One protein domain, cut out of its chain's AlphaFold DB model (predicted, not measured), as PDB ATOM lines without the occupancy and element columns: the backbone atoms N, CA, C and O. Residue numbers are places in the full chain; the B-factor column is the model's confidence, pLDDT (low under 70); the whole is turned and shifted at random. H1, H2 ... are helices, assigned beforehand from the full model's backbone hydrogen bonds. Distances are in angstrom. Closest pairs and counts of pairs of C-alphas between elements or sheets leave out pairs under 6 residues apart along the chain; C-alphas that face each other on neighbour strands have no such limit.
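AT A GLANCE: This is residues 2 to 140 of the 143 residues of an uncharacterized protein of uncultured bacterium (UniProt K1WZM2). One long helix, H8, has H3 and H7 packed on it at shallow tilts, through its residues 116 to 123 and 117 to 128, while H4 meets it steeply with residues 55 to 59 alone; a helical hairpin, H1 and H2, makes one end of the elongated whole, and the last residues of H8 make the other. H6 packs on H4, while H5 touches no helix. The printed part has 139 residues, with eight named helices, H1 to H8 in chain order, and no named strand; the class is all helix. It is only just compact, close to loose, with a radius of gyration of the C-alphas of 17.2 A and spans of 60 by 32 by 26 A.

HOW THE PARTS SIT: H1, residues 2 to 8, and H2, residues 13 to 25, form a hairpin and touch through residues 16 to 20 of H2 alone, the closest C-alphas being Arg 3 and Ile 16, 6.3 A. H3, residues 40 to 52, touches H8, residues 114 to 139, at a shallow tilt of 22 degrees, the same way; the closest C-alphas are Asp 47 and Gly 116, 5.8 A. H4, residues 55 to 68, touches H8 at a steep tilt of 56 degrees, closest at C-alphas Gly 55 and Arg 123, 4.0 A. H5, residues 86 to 91, is apart from H4. H6, residues 96 to 102, touches H4, closest at C-alphas Gly 66 and Ser 96, 5.8 A. H7, residues 104 to 110, forms a hairpin with H8, closest at C-alphas Lys 108 and Ala 120, 5.2 A. Every O i to N i+4 pair is within hydrogen-bond range in H1 to H5; the counts are 20 of 22 in H8, 1 of 3 in H6 and 0 of 3 in H7, where O i to N i+3 pairs give 3 of 4 in H6 and 2 of 4 in H7.

IN THESE COORDINATES: H1 begins at C-alpha 2, (-39.864, -23.215, -25.509). H2 is 18.5 A long, H3 18.6 A, H4 20.0 A and H8 37.5 A. H8 ends at C-alpha 139, (-11.562, -37.788, -59.685).

THE WHOLE: The C-alphas farthest apart, Ser 10 and Gly 140, are 60.3 A apart. The printed part has no cut; the links H2 to H3 and H4 to H5 are long. pLDDT is under 70 at residues 30 to 35, 84 to 86, 88 to 89 and 92 to 93.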
ATOM      1  N   ALA A   2     -40.783 -23.140 -26.667       93.12
ATOM      2  CA  ALA A   2     -39.864 -23.215 -25.509       93.12
ATOM      3  C   ALA A   2     -40.363 -22.438 -24.276       93.12
ATOM      4  O   ALA A   2     -40.419 -22.992 -23.184       93.12
ATOM      5  N   ARG A   3     -40.789 -21.183 -24.465       96.25
ATOM      6  CA  ARG A   3     -41.344 -20.347 -23.391       96.25
ATOM      7  C   ARG A   3     -42.573 -20.976 -22.730       96.25
ATOM      8  O   ARG A   3     -42.548 -21.211 -21.534       96.25
ATOM      9  N   GLU A   4     -43.592 -21.303 -23.523       97.00
ATOM     10  CA  GLU A   4     -44.842 -21.920 -23.039       97.00
ATOM     11  C   GLU A   4     -44.581 -23.202 -22.233       97.00
ATOM     12  O   GLU A   4     -45.230 -23.451 -21.221       97.00
ATOM     13  N   TRP A   5     -43.607 -24.016 -22.659       97.50
ATOM     14  CA  TRP A   5     -43.223 -25.222 -21.930       97.50
ATOM     15  C   TRP A   5     -42.580 -24.892 -20.577       97.50
ATOM     16  O   TRP A   5     -42.963 -25.479 -19.569       97.50
ATOM     17  N   LEU A   6     -41.667 -23.920 -20.519       97.88
ATOM     18  CA  LEU A   6     -41.045 -23.488 -19.261       97.88
ATOM     19  C   LEU A   6     -42.051 -22.824 -18.303       97.88
ATOM     20  O   LEU A   6     -42.016 -23.093 -17.104       97.88
ATOM     21  N   GLU A   7     -42.988 -22.029 -18.825       97.75
ATOM     22  CA  GLU A   7     -44.099 -21.453 -18.052       97.75
ATOM     23  C   GLU A   7     -44.974 -22.563 -17.449       97.75
ATOM     24  O   GLU A   7     -45.326 -22.505 -16.272       97.75
ATOM     25  N   SER A   8     -45.256 -23.631 -18.212       97.94
ATOM     26  CA  SER A   8     -46.011 -24.793 -17.712       97.94
ATOM     27  C   SER A   8     -45.307 -25.541 -16.570       97.94
ATOM     28  O   SER A   8     -45.964 -26.201 -15.766       97.94
ATOM     29  N   LEU A   9     -43.981 -25.403 -16.470       98.06
ATOM     30  CA  LEU A   9     -43.150 -25.960 -15.402       98.06
ATOM     31  C   LEU A   9     -42.946 -24.984 -14.232       98.06
ATOM     32  O   LEU A   9     -42.234 -25.320 -13.290       98.06
ATOM     33  N   SER A  10     -43.578 -23.803 -14.267       97.62
ATOM     34  CA  SER A  10     -43.432 -22.743 -13.255       97.62
ATOM     35  C   SER A  10     -41.981 -22.288 -13.047       97.62
ATOM     36  O   SER A  10     -41.573 -22.007 -11.923       97.62
ATOM     37  N   VAL A  11     -41.194 -22.238 -14.127       98.06
ATOM     38  CA  VAL A  11     -39.829 -21.687 -14.105       98.06
ATOM     39  C   VAL A  11     -39.885 -20.168 -13.926       98.06
ATOM     40  O   VAL A  11     -40.792 -19.513 -14.439       98.06
ATOM     41  N   ASP A  12     -38.905 -19.603 -13.222       98.31
ATOM     42  CA  ASP A  12     -38.824 -18.162 -12.985       98.31
ATOM     43  C   ASP A  12     -38.691 -17.361 -14.291       98.31
ATOM     44  O   ASP A  12     -37.950 -17.722 -15.210       98.31
ATOM     45  N   GLU A  13     -39.379 -16.215 -14.366       97.62
ATOM     46  CA  GLU A  13     -39.427 -15.373 -15.572       97.62
ATOM     47  C   GLU A  13     -38.028 -14.932 -16.035       97.62
ATOM     48  O   GLU A  13     -37.760 -14.867 -17.238       97.62
ATOM     49  N   SER A  14     -37.108 -14.667 -15.100       97.38
ATOM     50  CA  SER A  14     -35.721 -14.314 -15.425       97.38
ATOM     51  C   SER A  14     -35.002 -15.423 -16.190       97.38
ATOM     52  O   SER A  14     -34.314 -15.142 -17.176       97.38
ATOM     53  N   ASP A  15     -35.206 -16.675 -15.785       97.31
ATOM     54  CA  ASP A  15     -34.574 -17.840 -16.402       97.31
ATOM     55  C   ASP A  15     -35.211 -18.139 -17.758       97.31
ATOM     56  O   ASP A  15     -34.506 -18.401 -18.734       97.31
ATOM     57  N   ILE A  16     -36.536 -18.001 -17.868       97.69
ATOM     58  CA  ILE A  16     -37.259 -18.124 -19.141       97.69
ATOM     59  C   ILE A  16     -36.715 -17.131 -20.171       97.69
ATOM     60  O   ILE A  16     -36.420 -17.518 -21.308       97.69
ATOM     61  N   LEU A  17     -36.572 -15.858 -19.790       95.94
ATOM     62  CA  LEU A  17     -36.039 -14.819 -20.674       95.94
ATOM     63  C   LEU A  17     -34.590 -15.112 -21.074       95.94
ATOM     64  O   LEU A  17     -34.245 -14.979 -22.253       95.94
ATOM     65  N   HIS A  18     -33.762 -15.553 -20.124       95.50
ATOM     66  CA  HIS A  18     -32.372 -15.925 -20.377       95.50
ATOM     67  C   HIS A  18     -32.258 -17.103 -21.362       95.50
ATOM     68  O   HIS A  18     -31.582 -16.991 -22.389       95.50
ATOM     69  N   ILE A  19     -32.985 -18.197 -21.115       95.62
ATOM     70  CA  ILE A  19     -32.996 -19.397 -21.967       95.62
ATOM     71  C   ILE A  19     -33.513 -19.061 -23.370       95.62
ATOM     72  O   ILE A  19     -32.890 -19.423 -24.371       95.62
ATOM     73  N   CYS A  20     -34.630 -18.333 -23.472       94.75
ATOM     74  CA  CYS A  20     -35.201 -17.964 -24.769       94.75
ATOM     75  C   CYS A  20     -34.253 -17.078 -25.587       94.75
ATOM     76  O   CYS A  20     -34.206 -17.214 -26.813       94.75
ATOM     77  N   LYS A  21     -33.479 -16.201 -24.931       92.44
ATOM     78  CA  LYS A  21     -32.448 -15.401 -25.601       92.44
ATOM     79  C   LYS A  21     -31.358 -16.297 -26.194       92.44
ATOM     80  O   LYS A  21     -31.060 -16.165 -27.377       92.44
ATOM     81  N   ILE A  22     -30.833 -17.254 -25.422       94.00
ATOM     82  CA  ILE A  22     -29.815 -18.202 -25.908       94.00
ATOM     83  C   ILE A  22     -30.331 -18.991 -27.119       94.00
ATOM     84  O   ILE A  22     -29.657 -19.042 -28.147       94.00
ATOM     85  N   ILE A  23     -31.547 -19.549 -27.040       92.56
ATOM     86  CA  ILE A  23     -32.154 -20.330 -28.134       92.56
ATOM     87  C   ILE A  23     -32.291 -19.498 -29.416       92.56
ATOM     88  O   ILE A  23     -32.082 -20.007 -30.516       92.56
ATOM     89  N   LYS A  24     -32.633 -18.211 -29.297       88.88
ATOM     90  CA  LYS A  24     -32.784 -17.314 -30.451       88.88
ATOM     91  C   LYS A  24     -31.452 -17.047 -31.167       88.88
ATOM     92  O   LYS A  24     -31.435 -16.874 -32.390       88.88
ATOM     93  N   ASP A  25     -30.357 -17.010 -30.418       87.19
ATOM     94  CA  ASP A  25     -29.057 -16.535 -30.895       87.19
ATOM     95  C   ASP A  25     -28.070 -17.663 -31.246       87.19
ATOM     96  O   ASP A  25     -27.066 -17.422 -31.917       87.19
ATOM     97  N   ILE A  26     -28.389 -18.916 -30.902       88.25
ATOM     98  CA  ILE A  26     -27.483 -20.058 -31.088       88.25
ATOM     99  C   ILE A  26     -27.143 -20.376 -32.557       88.25
ATOM    100  O   ILE A  26     -26.004 -20.738 -32.863       88.25
ATOM    101  N   SER A  27     -28.098 -20.215 -33.476       82.75
ATOM    102  CA  SER A  27     -28.005 -20.713 -34.856       82.75
ATOM    103  C   SER A  27     -26.917 -20.041 -35.704       82.75
ATOM    104  O   SER A  27     -26.661 -18.841 -35.604       82.75
ATOM    105  N   PHE A  28     -26.323 -20.801 -36.633       75.69
ATOM    106  CA  PHE A  28     -25.384 -20.274 -37.633       75.69
ATOM    107  C   PHE A  28     -26.099 -19.371 -38.654       75.69
ATOM    108  O   PHE A  28     -27.002 -19.821 -39.355       75.69
ATOM    109  N   LYS A  29     -25.664 -18.108 -38.763       74.62
ATOM    110  CA  LYS A  29     -26.305 -17.066 -39.593       74.62
ATOM    111  C   LYS A  29     -25.553 -16.744 -40.903       74.62
ATOM    112  O   LYS A  29     -25.892 -15.766 -41.562       74.62
ATOM    113  N   GLY A  30     -24.564 -17.555 -41.294       66.06
ATOM    114  CA  GLY A  30     -23.782 -17.396 -42.533       66.06
ATOM    115  C   GLY A  30     -22.286 -17.156 -42.299       66.06
ATOM    116  O   GLY A  30     -21.864 -16.716 -41.225       66.06
ATOM    117  N   ALA A  31     -21.466 -17.429 -43.319       67.31
ATOM    118  CA  ALA A  31     -20.011 -17.291 -43.237       67.31
ATOM    119  C   ALA A  31     -19.575 -15.830 -42.992       67.31
ATOM    120  O   ALA A  31     -18.649 -15.587 -42.223       67.31
ATOM    121  N   GLY A  32     -20.281 -14.844 -43.550       64.38
ATOM    122  CA  GLY A  32     -19.981 -13.422 -43.330       64.38
ATOM    123  C   GLY A  32     -20.441 -12.840 -41.985       64.38
ATOM    124  O   GLY A  32     -20.151 -11.680 -41.702       64.38
ATOM    125  N   VAL A  33     -21.168 -13.599 -41.158       69.62
ATOM    126  CA  VAL A  33     -21.788 -13.074 -39.931       69.62
ATOM    127  C   VAL A  33     -21.003 -13.525 -38.705       69.62
ATOM    128  O   VAL A  33     -20.999 -14.707 -38.357       69.62
ATOM    129  N   ASN A  34     -20.367 -12.570 -38.024       65.19
ATOM    130  CA  ASN A  34     -19.738 -12.805 -36.729       65.19
ATOM    131  C   ASN A  34     -20.759 -12.532 -35.617       65.19
ATOM    132  O   ASN A  34     -21.048 -11.380 -35.298       65.19
ATOM    133  N   HIS A  35     -21.350 -13.594 -35.070       69.62
ATOM    134  CA  HIS A  35     -22.312 -13.500 -33.976       69.62
ATOM    135  C   HIS A  35     -21.710 -14.129 -32.723       69.62
ATOM    136  O   HIS A  35     -21.496 -15.341 -32.682       69.62
ATOM    137  N   LYS A  36     -21.425 -13.290 -31.726       76.88
ATOM    138  CA  LYS A  36     -20.956 -13.725 -30.409       76.88
ATOM    139  C   LYS A  36     -22.140 -13.943 -29.478       76.88
ATOM    140  O   LYS A  36     -23.078 -13.150 -29.493       76.88
ATOM    141  N   MET A  37     -22.061 -14.998 -28.677       88.50
ATOM    142  CA  MET A  37     -22.959 -15.197 -27.544       88.50
ATOM    143  C   MET A  37     -22.543 -14.268 -26.402       88.50
ATOM    144  O   MET A  37     -21.352 -14.087 -26.153       88.50
ATOM    145  N   ASP A  38     -23.523 -13.695 -25.707       87.62
ATOM    146  CA  ASP A  38     -23.270 -12.719 -24.636       87.62
ATOM    147  C   ASP A  38     -22.955 -13.372 -23.281       87.62
ATOM    148  O   ASP A  38     -22.433 -12.711 -22.385       87.62
ATOM    149  N   THR A  39     -23.307 -14.648 -23.098       93.88
ATOM    150  CA  THR A  39     -23.253 -15.340 -21.800       93.88
ATOM    151  C   THR A  39     -22.444 -16.627 -21.890       93.88
ATOM    152  O   THR A  39     -22.354 -17.235 -22.958       93.88
ATOM    153  N   MET A  40     -21.864 -17.056 -20.765       94.94
ATOM    154  CA  MET A  40     -21.053 -18.276 -20.703       94.94
ATOM    155  C   MET A  40     -21.891 -19.515 -21.040       94.94
ATOM    156  O   MET A  40     -21.463 -20.367 -21.811       94.94
ATOM    157  N   GLU A  41     -23.117 -19.580 -20.530       96.12
ATOM    158  CA  GLU A  41     -24.085 -20.638 -20.820       96.12
ATOM    159  C   GLU A  41     -24.390 -20.681 -22.320       96.12
ATOM    160  O   GLU A  41     -24.346 -21.741 -22.938       96.12
ATOM    161  N   GLY A  42     -24.617 -19.518 -22.937       95.81
ATOM    162  CA  GLY A  42     -24.855 -19.415 -24.371       95.81
ATOM    163  C   GLY A  42     -23.659 -19.872 -25.204       95.81
ATOM    164  O   GLY A  42     -23.840 -20.591 -26.186       95.81
ATOM    165  N   MET A  43     -22.443 -19.498 -24.797       95.50
ATOM    166  CA  MET A  43     -21.196 -19.945 -25.426       95.50
ATOM    167  C   MET A  43     -21.041 -21.468 -25.359       95.50
ATOM    168  O   MET A  43     -20.761 -22.096 -26.377       95.50
ATOM    169  N   VAL A  44     -21.276 -22.069 -24.188       96.81
ATOM    170  CA  VAL A  44     -21.175 -23.523 -23.984       96.81
ATOM    171  C   VAL A  44     -22.213 -24.278 -24.816       96.81
ATOM    172  O   VAL A  44     -21.868 -25.245 -25.494       96.81
ATOM    173  N   VAL A  45     -23.475 -23.837 -24.807       96.38
ATOM    174  CA  VAL A  45     -24.544 -24.501 -25.572       96.38
ATOM    175  C   VAL A  45     -24.294 -24.362 -27.078       96.38
ATOM    176  O   VAL A  45     -24.469 -25.328 -27.819       96.38
ATOM    177  N   GLN A  46     -23.834 -23.196 -27.540       95.31
ATOM    178  CA  GLN A  46     -23.503 -22.987 -28.950       95.31
ATOM    179  C   GLN A  46     -22.311 -23.833 -29.404       95.31
ATOM    180  O   GLN A  46     -22.347 -24.380 -30.507       95.31
ATOM    181  N   ASP A  47     -21.273 -23.968 -28.578       96.31
ATOM    182  CA  ASP A  47     -20.157 -24.867 -28.876       96.31
ATOM    183  C   ASP A  47     -20.648 -26.313 -28.972       96.31
ATOM    184  O   ASP A  47     -20.320 -26.996 -29.936       96.31
ATOM    185  N   ALA A  48     -21.493 -26.771 -28.044       97.00
ATOM    186  CA  ALA A  48     -22.042 -28.126 -28.081       97.00
ATOM    187  C   ALA A  48     -22.844 -28.411 -29.369       97.00
ATOM    188  O   ALA A  48     -22.615 -29.441 -30.007       97.00
ATOM    189  N   ASP A  49     -23.722 -27.490 -29.791       95.94
ATOM    190  CA  ASP A  49     -24.479 -27.599 -31.053       95.94
ATOM    191  C   ASP A  49     -23.548 -27.650 -32.277       95.94
ATOM    192  O   ASP A  49     -23.690 -28.505 -33.155       95.94
ATOM    193  N   ARG A  50     -22.535 -26.774 -32.318       96.00
ATOM    194  CA  ARG A  50     -21.565 -26.723 -33.423       96.00
ATOM    195  C   ARG A  50     -20.673 -27.955 -33.472       96.00
ATOM    196  O   ARG A  50     -20.372 -28.428 -34.563       96.00
ATOM    197  N   LEU A  51     -20.258 -28.468 -32.318       98.12
ATOM    198  CA  LEU A  51     -19.430 -29.662 -32.225       98.12
ATOM    199  C   LEU A  51     -20.164 -30.886 -32.784       98.12
ATOM    200  O   LEU A  51     -19.542 -31.662 -33.509       98.12
ATOM    201  N   ASP A  52     -21.462 -31.056 -32.507       97.44
ATOM    202  CA  ASP A  52     -22.269 -32.159 -33.070       97.44
ATOM    203  C   ASP A  52     -22.430 -32.069 -34.598       97.44
ATOM    204  O   ASP A  52     -22.619 -33.077 -35.280       97.44
ATOM    205  N   ALA A  53     -22.301 -30.866 -35.162       97.00
ATOM    206  CA  ALA A  53     -22.354 -30.647 -36.602       97.00
ATOM    207  C   ALA A  53     -21.053 -31.006 -37.346       97.00
ATOM    208  O   ALA A  53     -21.068 -31.009 -38.575       97.00
ATOM    209  N   ILE A  54     -19.948 -31.302 -36.649       98.50
ATOM    210  CA  ILE A  54     -18.630 -31.572 -37.253       98.50
ATOM    211  C   ILE A  54     -18.045 -32.934 -36.844       98.50
ATOM    212  O   ILE A  54     -18.537 -33.610 -35.937       98.50
ATOM    213  N   GLY A  55     -16.971 -33.349 -37.520       98.56
ATOM    214  CA  GLY A  55     -16.343 -34.663 -37.345       98.56
ATOM    215  C   GLY A  55     -17.149 -35.789 -37.988       98.56
ATOM    216  O   GLY A  55     -18.029 -35.539 -38.807       98.56
ATOM    217  N   ALA A  56     -16.879 -37.035 -37.593       98.62
ATOM    218  CA  ALA A  56     -17.510 -38.221 -38.187       98.62
ATOM    219  C   ALA A  56     -19.053 -38.184 -38.159       98.62
ATOM    220  O   ALA A  56     -19.712 -38.493 -39.151       98.62
ATOM    221  N   ILE A  57     -19.643 -37.750 -37.039       98.50
ATOM    222  CA  ILE A  57     -21.100 -37.577 -36.925       98.50
ATOM    223  C   ILE A  57     -21.589 -36.427 -37.813       98.50
ATOM    224  O   ILE A  57     -22.617 -36.570 -38.474       98.50
ATOM    225  N   GLY A  58     -20.837 -35.327 -37.888       98.31
ATOM    226  CA  GLY A  58     -21.117 -34.218 -38.800       98.31
ATOM    227  C   GLY A  58     -21.172 -34.651 -40.266       98.31
ATOM    228  O   GLY A  58     -22.137 -34.326 -40.958       98.31
ATOM    229  N   ILE A  59     -20.202 -35.461 -40.708       98.56
ATOM    230  CA  ILE A  59     -20.161 -36.056 -42.054       98.56
ATOM    231  C   ILE A  59     -21.438 -36.863 -42.311       98.56
ATOM    232  O   ILE A  59     -22.175 -36.583 -43.260       98.56
ATOM    233  N   ALA A  60     -21.751 -37.816 -41.428       98.50
ATOM    234  CA  ALA A  60     -22.925 -38.674 -41.576       98.50
ATOM    235  C   ALA A  60     -24.233 -37.864 -41.625       98.50
ATOM    236  O   ALA A  60     -25.078 -38.082 -42.496       98.50
ATOM    237  N   ARG A  61     -24.390 -36.882 -40.728       98.00
ATOM    238  CA  ARG A  61     -25.563 -35.994 -40.682       98.00
ATOM    239  C   ARG A  61     -25.686 -35.139 -41.940       98.00
ATOM    240  O   ARG A  61     -26.804 -34.949 -42.420       98.00
ATOM    241  N   CYS A  62     -24.569 -34.641 -42.472       97.06
ATOM    242  CA  CYS A  62     -24.543 -33.836 -43.689       97.06
ATOM    243  C   CYS A  62     -25.129 -34.612 -44.874       97.06
ATOM    244  O   CYS A  62     -26.092 -34.151 -45.489       97.06
ATOM    245  N   PHE A  63     -24.620 -35.816 -45.150       97.38
ATOM    246  CA  PHE A  63     -25.118 -36.626 -46.265       97.38
ATOM    247  C   PHE A  63     -26.519 -37.190 -46.018       97.38
ATOM    248  O   PHE A  63     -27.327 -37.206 -46.945       97.38
ATOM    249  N   ALA A  64     -26.859 -37.580 -44.784       97.94
ATOM    250  CA  ALA A  64     -28.212 -38.037 -44.456       97.94
ATOM    251  C   ALA A  64     -29.259 -36.936 -44.699       97.94
ATOM    252  O   ALA A  64     -30.293 -37.179 -45.326       97.94
ATOM    253  N   TYR A  65     -28.980 -35.704 -44.258       95.31
ATOM    254  CA  TYR A  65     -29.855 -34.562 -44.516       95.31
ATOM    255  C   TYR A  65     -29.879 -34.180 -46.000       95.31
ATOM    256  O   TYR A  65     -30.949 -33.889 -46.537       95.31
ATOM    257  N   GLY A  66     -28.721 -34.212 -46.669       93.94
ATOM    258  CA  GLY A  66     -28.607 -33.995 -48.110       93.94
ATOM    259  C   GLY A  66     -29.497 -34.952 -48.900       93.94
ATOM    260  O   GLY A  66     -30.313 -34.497 -49.699       93.94
ATOM    261  N   GLY A  67     -29.433 -36.251 -48.599       94.94
ATOM    262  CA  GLY A  67     -30.292 -37.274 -49.196       94.94
ATOM    263  C   GLY A  67     -31.778 -37.037 -48.919       94.94
ATOM    264  O   GLY A  67     -32.577 -37.032 -49.850       94.94
ATOM    265  N   TYR A  68     -32.156 -36.735 -47.670       95.50
ATOM    266  CA  TYR A  68     -33.542 -36.382 -47.318       95.50
ATOM    267  C   TYR A  68     -34.066 -35.159 -48.096       95.50
ATOM    268  O   TYR A  68     -35.248 -35.093 -48.440       95.50
ATOM    269  N   LYS A  69     -33.195 -34.187 -48.394       92.69
ATOM    270  CA  LYS A  69     -33.520 -33.004 -49.203       92.69
ATOM    271  C   LYS A  69     -33.359 -33.206 -50.710       92.69
ATOM    272  O   LYS A  69     -33.649 -32.272 -51.450       92.69
ATOM    273  N   ASN A  70     -32.973 -34.401 -51.164       92.44
ATOM    274  CA  ASN A  70     -32.628 -34.696 -52.558       92.44
ATOM    275  C   ASN A  70     -31.538 -33.762 -53.119       92.44
ATOM    276  O   ASN A  70     -31.541 -33.420 -54.302       92.44
ATOM    277  N   ASN A  71     -30.609 -33.331 -52.267       91.94
ATOM    278  CA  ASN A  71     -29.443 -32.572 -52.697       91.94
ATOM    279  C   ASN A  71     -28.470 -33.497 -53.426       91.94
ATOM    280  O   ASN A  71     -28.243 -34.637 -53.019       91.94
ATOM    281  N   ILE A  72     -27.832 -32.969 -54.467       93.50
ATOM    282  CA  ILE A  72     -26.730 -33.657 -55.137       93.50
ATOM    283  C   ILE A  72     -25.573 -33.804 -54.138       93.50
ATOM    284  O   ILE A  72     -25.308 -32.911 -53.329       93.50
ATOM    285  N   MET A  73     -24.880 -34.939 -54.172       94.75
ATOM    286  CA  MET A  73     -23.749 -35.185 -53.280       94.75
ATOM    287  C   MET A  73     -22.600 -34.211 -53.568       94.75
ATOM    288  O   MET A  73     -22.217 -33.427 -52.698       94.75
ATOM    289  N   HIS A  74     -22.133 -34.205 -54.817       95.31
ATOM    290  CA  HIS A  74     -21.085 -33.341 -55.335       95.31
ATOM    291  C   HIS A  74     -21.354 -33.007 -56.809       95.31
ATOM    292  O   HIS A  74     -21.916 -33.822 -57.539       95.31
ATOM    293  N   ASP A  75     -20.980 -31.802 -57.232       92.56
ATOM    294  CA  ASP A  75     -21.026 -31.372 -58.630       92.56
ATOM    295  C   ASP A  75     -19.876 -30.376 -58.871       92.56
ATOM    296  O   ASP A  75     -19.961 -29.233 -58.405       92.56
ATOM    297  N   PRO A  76     -18.810 -30.785 -59.587       90.00
ATOM    298  CA  PRO A  76     -17.626 -29.953 -59.821       90.00
ATOM    299  C   PRO A  76     -17.907 -28.634 -60.555       90.00
ATOM    300  O   PRO A  76     -17.090 -27.711 -60.511       90.00
ATOM    301  N   SER A  77     -19.051 -28.516 -61.243       87.69
ATOM    302  CA  SER A  77     -19.429 -27.289 -61.953       87.69
ATOM    303  C   SER A  77     -19.941 -26.183 -61.018       87.69
ATOM    304  O   SER A  77     -19.941 -25.009 -61.401       87.69
ATOM    305  N   PHE A  78     -20.321 -26.523 -59.779       82.38
ATOM    306  CA  PHE A  78     -20.794 -25.572 -58.772       82.38
ATOM    307  C   PHE A  78     -19.751 -25.381 -57.674       82.38
ATOM    308  O   PHE A  78     -19.566 -26.235 -56.811       82.38
ATOM    309  N   LYS A  79     -19.104 -24.214 -57.656       83.19
ATOM    310  CA  LYS A  79     -18.141 -23.866 -56.603       83.19
ATOM    311  C   LYS A  79     -18.842 -23.470 -55.293       83.19
ATOM    312  O   LYS A  79     -19.923 -22.883 -55.362       83.19
ATOM    313  N   PRO A  80     -18.222 -23.720 -54.123       80.81
ATOM    314  CA  PRO A  80     -18.720 -23.226 -52.841       80.81
ATOM    315  C   PRO A  80     -18.852 -21.699 -52.817       80.81
ATOM    316  O   PRO A  80     -17.993 -20.993 -53.358       80.81
ATOM    317  N   VAL A  81     -19.891 -21.180 -52.155       79.19
ATOM    318  CA  VAL A  81     -20.140 -19.731 -52.056       79.19
ATOM    319  C   VAL A  81     -20.044 -19.238 -50.611       79.19
ATOM    320  O   VAL A  81     -20.719 -19.718 -49.705       79.19
ATOM    321  N   ALA A  82     -19.250 -18.191 -50.385       74.75
ATOM    322  CA  ALA A  82     -19.206 -17.504 -49.096       74.75
ATOM    323  C   ALA A  82     -20.444 -16.605 -48.917       74.75
ATOM    324  O   ALA A  82     -20.413 -15.408 -49.213       74.75
ATOM    325  N   HIS A  83     -21.541 -17.189 -48.435       72.06
ATOM    326  CA  HIS A  83     -22.804 -16.475 -48.253       72.06
ATOM    327  C   HIS A  83     -22.692 -15.319 -47.250       72.06
ATOM    328  O   HIS A  83     -22.154 -15.464 -46.141       72.06
ATOM    329  N   LYS A  84     -23.257 -14.169 -47.628       68.44
ATOM    330  CA  LYS A  84     -23.225 -12.924 -46.844       68.44
ATOM    331  C   LYS A  84     -24.388 -12.809 -45.861       68.44
ATOM    332  O   LYS A  84     -24.357 -11.951 -44.984       68.44
ATOM    333  N   SER A  85     -25.407 -13.660 -45.988       69.00
ATOM    334  CA  SER A  85     -26.572 -13.682 -45.101       69.00
ATOM    335  C   SER A  85     -27.149 -15.089 -44.924       69.00
ATOM    336  O   SER A  85     -26.909 -15.983 -45.735       69.00
ATOM    337  N   ALA A  86     -27.957 -15.272 -43.877       68.62
ATOM    338  CA  ALA A  86     -28.687 -16.516 -43.642       68.62
ATOM    339  C   ALA A  86     -29.693 -16.829 -44.764       68.62
ATOM    340  O   ALA A  86     -29.862 -17.993 -45.109       68.62
ATOM    341  N   GLN A  87     -30.327 -15.806 -45.348       72.25
ATOM    342  CA  GLN A  87     -31.295 -15.982 -46.435       72.25
ATOM    343  C   GLN A  87     -30.616 -16.520 -47.697       72.25
ATOM    344  O   GLN A  87     -31.038 -17.535 -48.241       72.25
ATOM    345  N   GLU A  88     -29.505 -15.898 -48.093       69.81
ATOM    346  CA  GLU A  88     -28.707 -16.327 -49.247       69.81
ATOM    347  C   GLU A  88     -28.198 -17.766 -49.072       69.81
ATOM    348  O   GLU A  88     -28.256 -18.575 -49.995       69.81
ATOM    349  N   TYR A  89     -27.770 -18.108 -47.853       69.56
ATOM    350  CA  TYR A  89     -27.389 -19.471 -47.504       69.56
ATOM    351  C   TYR A  89     -28.565 -20.455 -47.586       69.56
ATOM    352  O   TYR A  89     -28.350 -21.628 -47.864       69.56
ATOM    353  N   LEU A  90     -29.810 -20.050 -47.320       70.00
ATOM    354  CA  LEU A  90     -30.973 -20.944 -47.381       70.00
ATOM    355  C   LEU A  90     -31.438 -21.216 -48.818       70.00
ATOM    356  O   LEU A  90     -31.839 -22.346 -49.095       70.00
ATOM    357  N   GLU A  91     -31.345 -20.218 -49.696       70.25
ATOM    358  CA  GLU A  91     -31.863 -20.238 -51.074       70.25
ATOM    359  C   GLU A  91     -30.890 -20.814 -52.116       70.25
ATOM    360  O   GLU A  91     -31.294 -21.086 -53.248       70.25
ATOM    361  N   SER A  92     -29.613 -21.005 -51.769       67.69
ATOM    362  CA  SER A  92     -28.609 -21.509 -52.708       67.69
ATOM    363  C   SER A  92     -28.871 -22.957 -53.138       67.69
ATOM    364  O   SER A  92     -29.457 -23.758 -52.406       67.69
ATOM    365  N   LYS A  93     -28.418 -23.316 -54.348       68.38
ATOM    366  CA  LYS A  93     -28.355 -24.714 -54.792       68.38
ATOM    367  C   LYS A  93     -27.238 -25.402 -54.008       68.38
ATOM    368  O   LYS A  93     -26.086 -24.991 -54.108       68.38
ATOM    369  N   LYS A  94     -27.575 -26.437 -53.238       76.06
ATOM    370  CA  LYS A  94     -26.647 -27.054 -52.280       76.06
ATOM    371  C   LYS A  94     -26.195 -28.411 -52.771       76.06
ATOM    372  O   LYS A  94     -27.027 -29.279 -53.034       76.06
ATOM    373  N   THR A  95     -24.885 -28.600 -52.835       92.75
ATOM    374  CA  THR A  95     -24.309 -29.941 -52.797       92.75
ATOM    375  C   THR A  95     -23.915 -30.264 -51.362       92.75
ATOM    376  O   THR A  95     -23.646 -29.360 -50.565       92.75
ATOM    377  N   SER A  96     -23.903 -31.549 -51.011       94.88
ATOM    378  CA  SER A  96     -23.448 -31.964 -49.679       94.88
ATOM    379  C   SER A  96     -21.982 -31.579 -49.469       94.88
ATOM    380  O   SER A  96     -21.653 -31.051 -48.417       94.88
ATOM    381  N   ILE A  97     -21.134 -31.726 -50.493       96.19
ATOM    382  CA  ILE A  97     -19.726 -31.312 -50.437       96.19
ATOM    383  C   ILE A  97     -19.564 -29.795 -50.279       96.19
ATOM    384  O   ILE A  97     -18.810 -29.361 -49.414       96.19
ATOM    385  N   ASN A  98     -20.302 -28.960 -51.020       94.19
ATOM    386  CA  ASN A  98     -20.194 -27.506 -50.841       94.19
ATOM    387  C   ASN A  98     -20.612 -27.085 -49.430       94.19
ATOM    388  O   ASN A  98     -20.007 -26.174 -48.873       94.19
ATOM    389  N   HIS A  99     -21.558 -27.792 -48.802       93.50
ATOM    390  CA  HIS A  99     -21.956 -27.509 -47.427       93.50
ATOM    391  C   HIS A  99     -20.794 -27.601 -46.420       93.50
ATOM    392  O   HIS A  99     -20.759 -26.829 -45.453       93.50
ATOM    393  N   PHE A 100     -19.819 -28.488 -46.657       95.56
ATOM    394  CA  PHE A 100     -18.604 -28.532 -45.846       95.56
ATOM    395  C   PHE A 100     -17.865 -27.197 -45.907       95.56
ATOM    396  O   PHE A 100     -17.633 -26.586 -44.865       95.56
ATOM    397  N   TYR A 101     -17.579 -26.715 -47.117       92.56
ATOM    398  CA  TYR A 101     -16.835 -25.478 -47.367       92.56
ATOM    399  C   TYR A 101     -17.595 -24.209 -46.965       92.56
ATOM    400  O   TYR A 101     -17.011 -23.252 -46.462       92.56
ATOM    401  N   GLU A 102     -18.911 -24.195 -47.162       89.88
ATOM    402  CA  GLU A 102     -19.767 -23.039 -46.881       89.88
ATOM    403  C   GLU A 102     -20.065 -22.873 -45.388       89.88
ATOM    404  O   GLU A 102     -20.411 -21.775 -44.936       89.88
ATOM    405  N   LYS A 103     -19.964 -23.962 -44.611       91.25
ATOM    406  CA  LYS A 103     -20.303 -23.958 -43.188       91.25
ATOM    407  C   LYS A 103     -19.396 -24.835 -42.335       91.25
ATOM    408  O   LYS A 103     -18.784 -24.299 -41.419       91.25
ATOM    409  N   LEU A 104     -19.390 -26.154 -42.539       95.75
ATOM    410  CA  LEU A 104     -18.914 -27.100 -41.515       95.75
ATOM    411  C   LEU A 104     -17.442 -26.889 -41.151       95.75
ATOM    412  O   LEU A 104     -17.119 -26.811 -39.966       95.75
ATOM    413  N   ILE A 105     -16.568 -26.700 -42.143       95.19
ATOM    414  CA  ILE A 105     -15.136 -26.487 -41.891       95.19
ATOM    415  C   ILE A 105     -14.869 -25.142 -41.204       95.19
ATOM    416  O   ILE A 105     -13.928 -25.026 -40.425       95.19
ATOM    417  N   LEU A 106     -15.750 -24.152 -41.402       92.75
ATOM    418  CA  LEU A 106     -15.647 -22.821 -40.797       92.75
ATOM    419  C   LEU A 106     -16.036 -22.802 -39.312       92.75
ATOM    420  O   LEU A 106     -15.879 -21.768 -38.660       92.75
ATOM    421  N   LEU A 107     -16.617 -23.882 -38.779       94.50
ATOM    422  CA  LEU A 107     -17.115 -23.910 -37.400       94.50
ATOM    423  C   LEU A 107     -15.991 -23.998 -36.366       94.50
ATOM    424  O   LEU A 107     -16.162 -23.449 -35.279       94.50
ATOM    425  N   LYS A 108     -14.854 -24.621 -36.703       94.75
ATOM    426  CA  LYS A 108     -13.682 -24.718 -35.817       94.75
ATOM    427  C   LYS A 108     -13.237 -23.341 -35.317       94.75
ATOM    428  O   LYS A 108     -13.158 -23.119 -34.113       94.75
ATOM    429  N   ASP A 109     -13.085 -22.383 -36.230       93.31
ATOM    430  CA  ASP A 109     -12.637 -21.018 -35.908       93.31
ATOM    431  C   ASP A 109     -13.725 -20.149 -35.255       93.31
ATOM    432  O   ASP A 109     -13.527 -18.962 -34.993       93.31
ATOM    433  N   ARG A 110     -14.907 -20.724 -35.012       92.12
ATOM    434  CA  ARG A 110     -16.052 -20.052 -34.387       92.12
ATOM    435  C   ARG A 110     -16.395 -20.636 -33.025       92.12
ATOM    436  O   ARG A 110     -17.431 -20.274 -32.478       92.12
ATOM    437  N   MET A 111     -15.586 -21.535 -32.477       95.12
ATOM    438  CA  MET A 111     -15.794 -22.011 -31.111       95.12
ATOM    439  C   MET A 111     -15.569 -20.872 -30.111       95.12
ATOM    440  O   MET A 111     -14.739 -19.985 -30.322       95.12
ATOM    441  N   ASN A 112     -16.339 -20.873 -29.029       95.12
ATOM    442  CA  ASN A 112     -16.304 -19.836 -28.005       95.12
ATOM    443  C   ASN A 112     -15.347 -20.199 -26.861       95.12
ATOM    444  O   ASN A 112     -14.669 -19.331 -26.313       95.12
ATOM    445  N   THR A 113     -15.307 -21.476 -26.479       95.75
ATOM    446  CA  THR A 113     -14.564 -21.977 -25.318       95.75
ATOM    447  C   THR A 113     -13.262 -22.655 -25.732       95.75
ATOM    448  O   THR A 113     -13.163 -23.245 -26.807       95.75
ATOM    449  N   LYS A 114     -12.259 -22.638 -24.844       97.00
ATOM    450  CA  LYS A 114     -10.977 -23.320 -25.086       97.00
ATOM    451  C   LYS A 114     -11.168 -24.821 -25.344       97.00
ATOM    452  O   LYS A 114     -10.622 -25.353 -26.300       97.00
ATOM    453  N   THR A 115     -11.990 -25.483 -24.530       97.62
ATOM    454  CA  THR A 115     -12.323 -26.903 -24.709       97.62
ATOM    455  C   THR A 115     -13.081 -27.147 -26.015       97.62
ATOM    456  O   THR A 115     -12.824 -28.137 -26.693       97.62
ATOM    457  N   GLY A 116     -13.985 -26.240 -26.400       97.81
ATOM    458  CA  GLY A 116     -14.679 -26.297 -27.683       97.81
ATOM    459  C   GLY A 116     -13.711 -26.271 -28.864       97.81
ATOM    460  O   GLY A 116     -13.824 -27.116 -29.747       97.81
ATOM    461  N   VAL A 117     -12.718 -25.376 -28.837       97.75
ATOM    462  CA  VAL A 117     -11.645 -25.309 -29.848       97.75
ATOM    463  C   VAL A 117     -10.863 -26.624 -29.907       97.75
ATOM    464  O   VAL A 117     -10.766 -27.215 -30.976       97.75
ATOM    465  N   GLU A 118     -10.385 -27.134 -28.768       98.06
ATOM    466  CA  GLU A 118      -9.585 -28.370 -28.709       98.06
ATOM    467  C   GLU A 118     -10.336 -29.590 -29.283       98.06
ATOM    468  O   GLU A 118      -9.761 -30.411 -30.000       98.06
ATOM    469  N   ILE A 119     -11.638 -29.719 -29.000       98.38
ATOM    470  CA  ILE A 119     -12.463 -30.800 -29.564       98.38
ATOM    471  C   ILE A 119     -12.722 -30.556 -31.056       98.38
ATOM    472  O   ILE A 119     -12.721 -31.509 -31.845       98.38
ATOM    473  N   ALA A 120     -12.975 -29.304 -31.444       98.38
ATOM    474  CA  ALA A 120     -13.261 -28.942 -32.824       98.38
ATOM    475  C   ALA A 120     -12.062 -29.162 -33.741       98.38
ATOM    476  O   ALA A 120     -12.282 -29.591 -34.868       98.38
ATOM    477  N   ASP A 121     -10.836 -28.946 -33.262       98.25
ATOM    478  CA  ASP A 121      -9.601 -29.225 -34.000       98.25
ATOM    479  C   ASP A 121      -9.566 -30.675 -34.475       98.25
ATOM    480  O   ASP A 121      -9.595 -30.940 -35.673       98.25
ATOM    481  N   LYS A 122      -9.672 -31.624 -33.539       98.31
ATOM    482  CA  LYS A 122      -9.682 -33.055 -33.871       98.31
ATOM    483  C   LYS A 122     -10.822 -33.434 -34.824       98.31
ATOM    484  O   LYS A 122     -10.665 -34.301 -35.678       98.31
ATOM    485  N   ARG A 123     -12.009 -32.847 -34.644       98.69
ATOM    486  CA  ARG A 123     -13.171 -33.127 -35.507       98.69
ATOM    487  C   ARG A 123     -13.030 -32.495 -36.889       98.69
ATOM    488  O   ARG A 123     -13.584 -33.030 -37.842       98.69
ATOM    489  N   HIS A 124     -12.338 -31.368 -36.987       98.56
ATOM    490  CA  HIS A 124     -12.040 -30.702 -38.243       98.56
ATOM    491  C   HIS A 124     -11.086 -31.544 -39.081       98.56
ATOM    492  O   HIS A 124     -11.401 -31.786 -40.240       98.56
ATOM    493  N   ASP A 125     -10.014 -32.065 -38.483       98.56
ATOM    494  CA  ASP A 125      -9.029 -32.893 -39.192       98.56
ATOM    495  C   ASP A 125      -9.696 -34.106 -39.863       98.56
ATOM    496  O   ASP A 125      -9.525 -34.315 -41.057       98.56
ATOM    497  N   ILE A 126     -10.600 -34.796 -39.152       98.69
ATOM    498  CA  ILE A 126     -11.403 -35.906 -39.710       98.69
ATOM    499  C   ILE A 126     -12.214 -35.479 -40.945       98.69
ATOM    500  O   ILE A 126     -12.403 -36.263 -41.870       98.69
ATOM    501  N   MET A 127     -12.767 -34.261 -40.948       98.44
ATOM    502  CA  MET A 127     -13.547 -33.775 -42.091       98.44
ATOM    503  C   MET A 127     -12.662 -33.418 -43.278       98.44
ATOM    504  O   MET A 127     -13.106 -33.609 -44.404       98.44
ATOM    505  N   ILE A 128     -11.466 -32.878 -43.034       98.38
ATOM    506  CA  ILE A 128     -10.510 -32.566 -44.098       98.38
ATOM    507  C   ILE A 128     -10.010 -33.858 -44.738       98.38
ATOM    508  O   ILE A 128     -10.154 -33.994 -45.944       98.38
ATOM    509  N   GLU A 129      -9.569 -34.832 -43.935       98.50
ATOM    510  CA  GLU A 129      -9.154 -36.157 -44.424       98.50
ATOM    511  C   GLU A 129     -10.258 -36.806 -45.271       98.50
ATOM    512  O   GLU A 129     -10.026 -37.195 -46.409       98.50
ATOM    513  N   PHE A 130     -11.499 -36.816 -44.771       98.50
ATOM    514  CA  PHE A 130     -12.634 -37.336 -45.534       98.50
ATOM    515  C   PHE A 130     -12.872 -36.593 -46.859       98.50
ATOM    516  O   PHE A 130     -13.259 -37.217 -47.843       98.50
ATOM    517  N   LEU A 131     -12.733 -35.264 -46.885       97.81
ATOM    518  CA  LEU A 131     -12.947 -34.479 -48.104       97.81
ATOM    519  C   LEU A 131     -11.860 -34.744 -49.141       97.81
ATOM    520  O   LEU A 131     -12.189 -34.814 -50.324       97.81
ATOM    521  N   ASP A 132     -10.612 -34.860 -48.698       97.12
ATOM    522  CA  ASP A 132      -9.475 -35.154 -49.563       97.12
ATOM    523  C   ASP A 132      -9.660 -36.542 -50.195       97.12
ATOM    524  O   ASP A 132      -9.740 -36.629 -51.422       97.12
ATOM    525  N   ASP A 133      -9.902 -37.576 -49.378       98.00
ATOM    526  CA  ASP A 133     -10.184 -38.942 -49.848       98.00
ATOM    527  C   ASP A 133     -11.384 -38.965 -50.813       98.00
ATOM    528  O   ASP A 133     -11.307 -39.497 -51.921       98.00
ATOM    529  N   PHE A 134     -12.497 -38.315 -50.441       97.75
ATOM    530  CA  PHE A 134     -13.701 -38.266 -51.273       97.75
ATOM    531  C   PHE A 134     -13.426 -37.658 -52.654       97.75
ATOM    532  O   PHE A 134     -13.974 -38.121 -53.655       97.75
ATOM    533  N   LEU A 135     -12.642 -36.578 -52.718       96.31
ATOM    534  CA  LEU A 135     -12.352 -35.887 -53.974       96.31
ATOM    535  C   LEU A 135     -11.324 -36.642 -54.820       96.31
ATOM    536  O   LEU A 135     -11.446 -36.633 -56.047       96.31
ATOM    537  N   GLU A 136     -10.352 -37.311 -54.199       97.25
ATOM    538  CA  GLU A 136      -9.419 -38.199 -54.900       97.25
ATOM    539  C   GLU A 136     -10.149 -39.391 -55.526       97.25
ATOM    540  O   GLU A 136      -9.979 -39.635 -56.724       97.25
ATOM    541  N   GLU A 137     -11.031 -40.053 -54.770       97.31
ATOM    542  CA  GLU A 137     -11.887 -41.136 -55.273       97.31
ATOM    543  C   GLU A 137     -12.815 -40.645 -56.396       97.31
ATOM    544  O   GLU A 137     -12.974 -41.304 -57.426       97.31
ATOM    545  N   TRP A 138     -13.420 -39.462 -56.234       95.62
ATOM    546  CA  TRP A 138     -14.322 -38.887 -57.237       95.62
ATOM    547  C   TRP A 138     -13.617 -38.602 -58.570       95.62
ATOM    548  O   TRP A 138     -14.193 -38.823 -59.640       95.62
ATOM    549  N   ASP A 139     -12.379 -38.107 -58.511       94.75
ATOM    550  CA  ASP A 139     -11.562 -37.788 -59.685       94.75
ATOM    551  C   ASP A 139     -10.788 -39.003 -60.237       94.75
ATOM    552  O   ASP A 139     -10.155 -38.885 -61.293       94.75
ATOM    553  N   GLY A 140     -10.819 -40.151 -59.549       95.44
ATOM    554  CA  GLY A 140     -10.058 -41.355 -59.896       95.44
ATOM    555  C   GLY A 140      -8.541 -41.173 -59.773       95.44
ATOM    556  O   GLY A 140      -7.796 -41.598 -60.660       95.44
TER     557      GLY A 140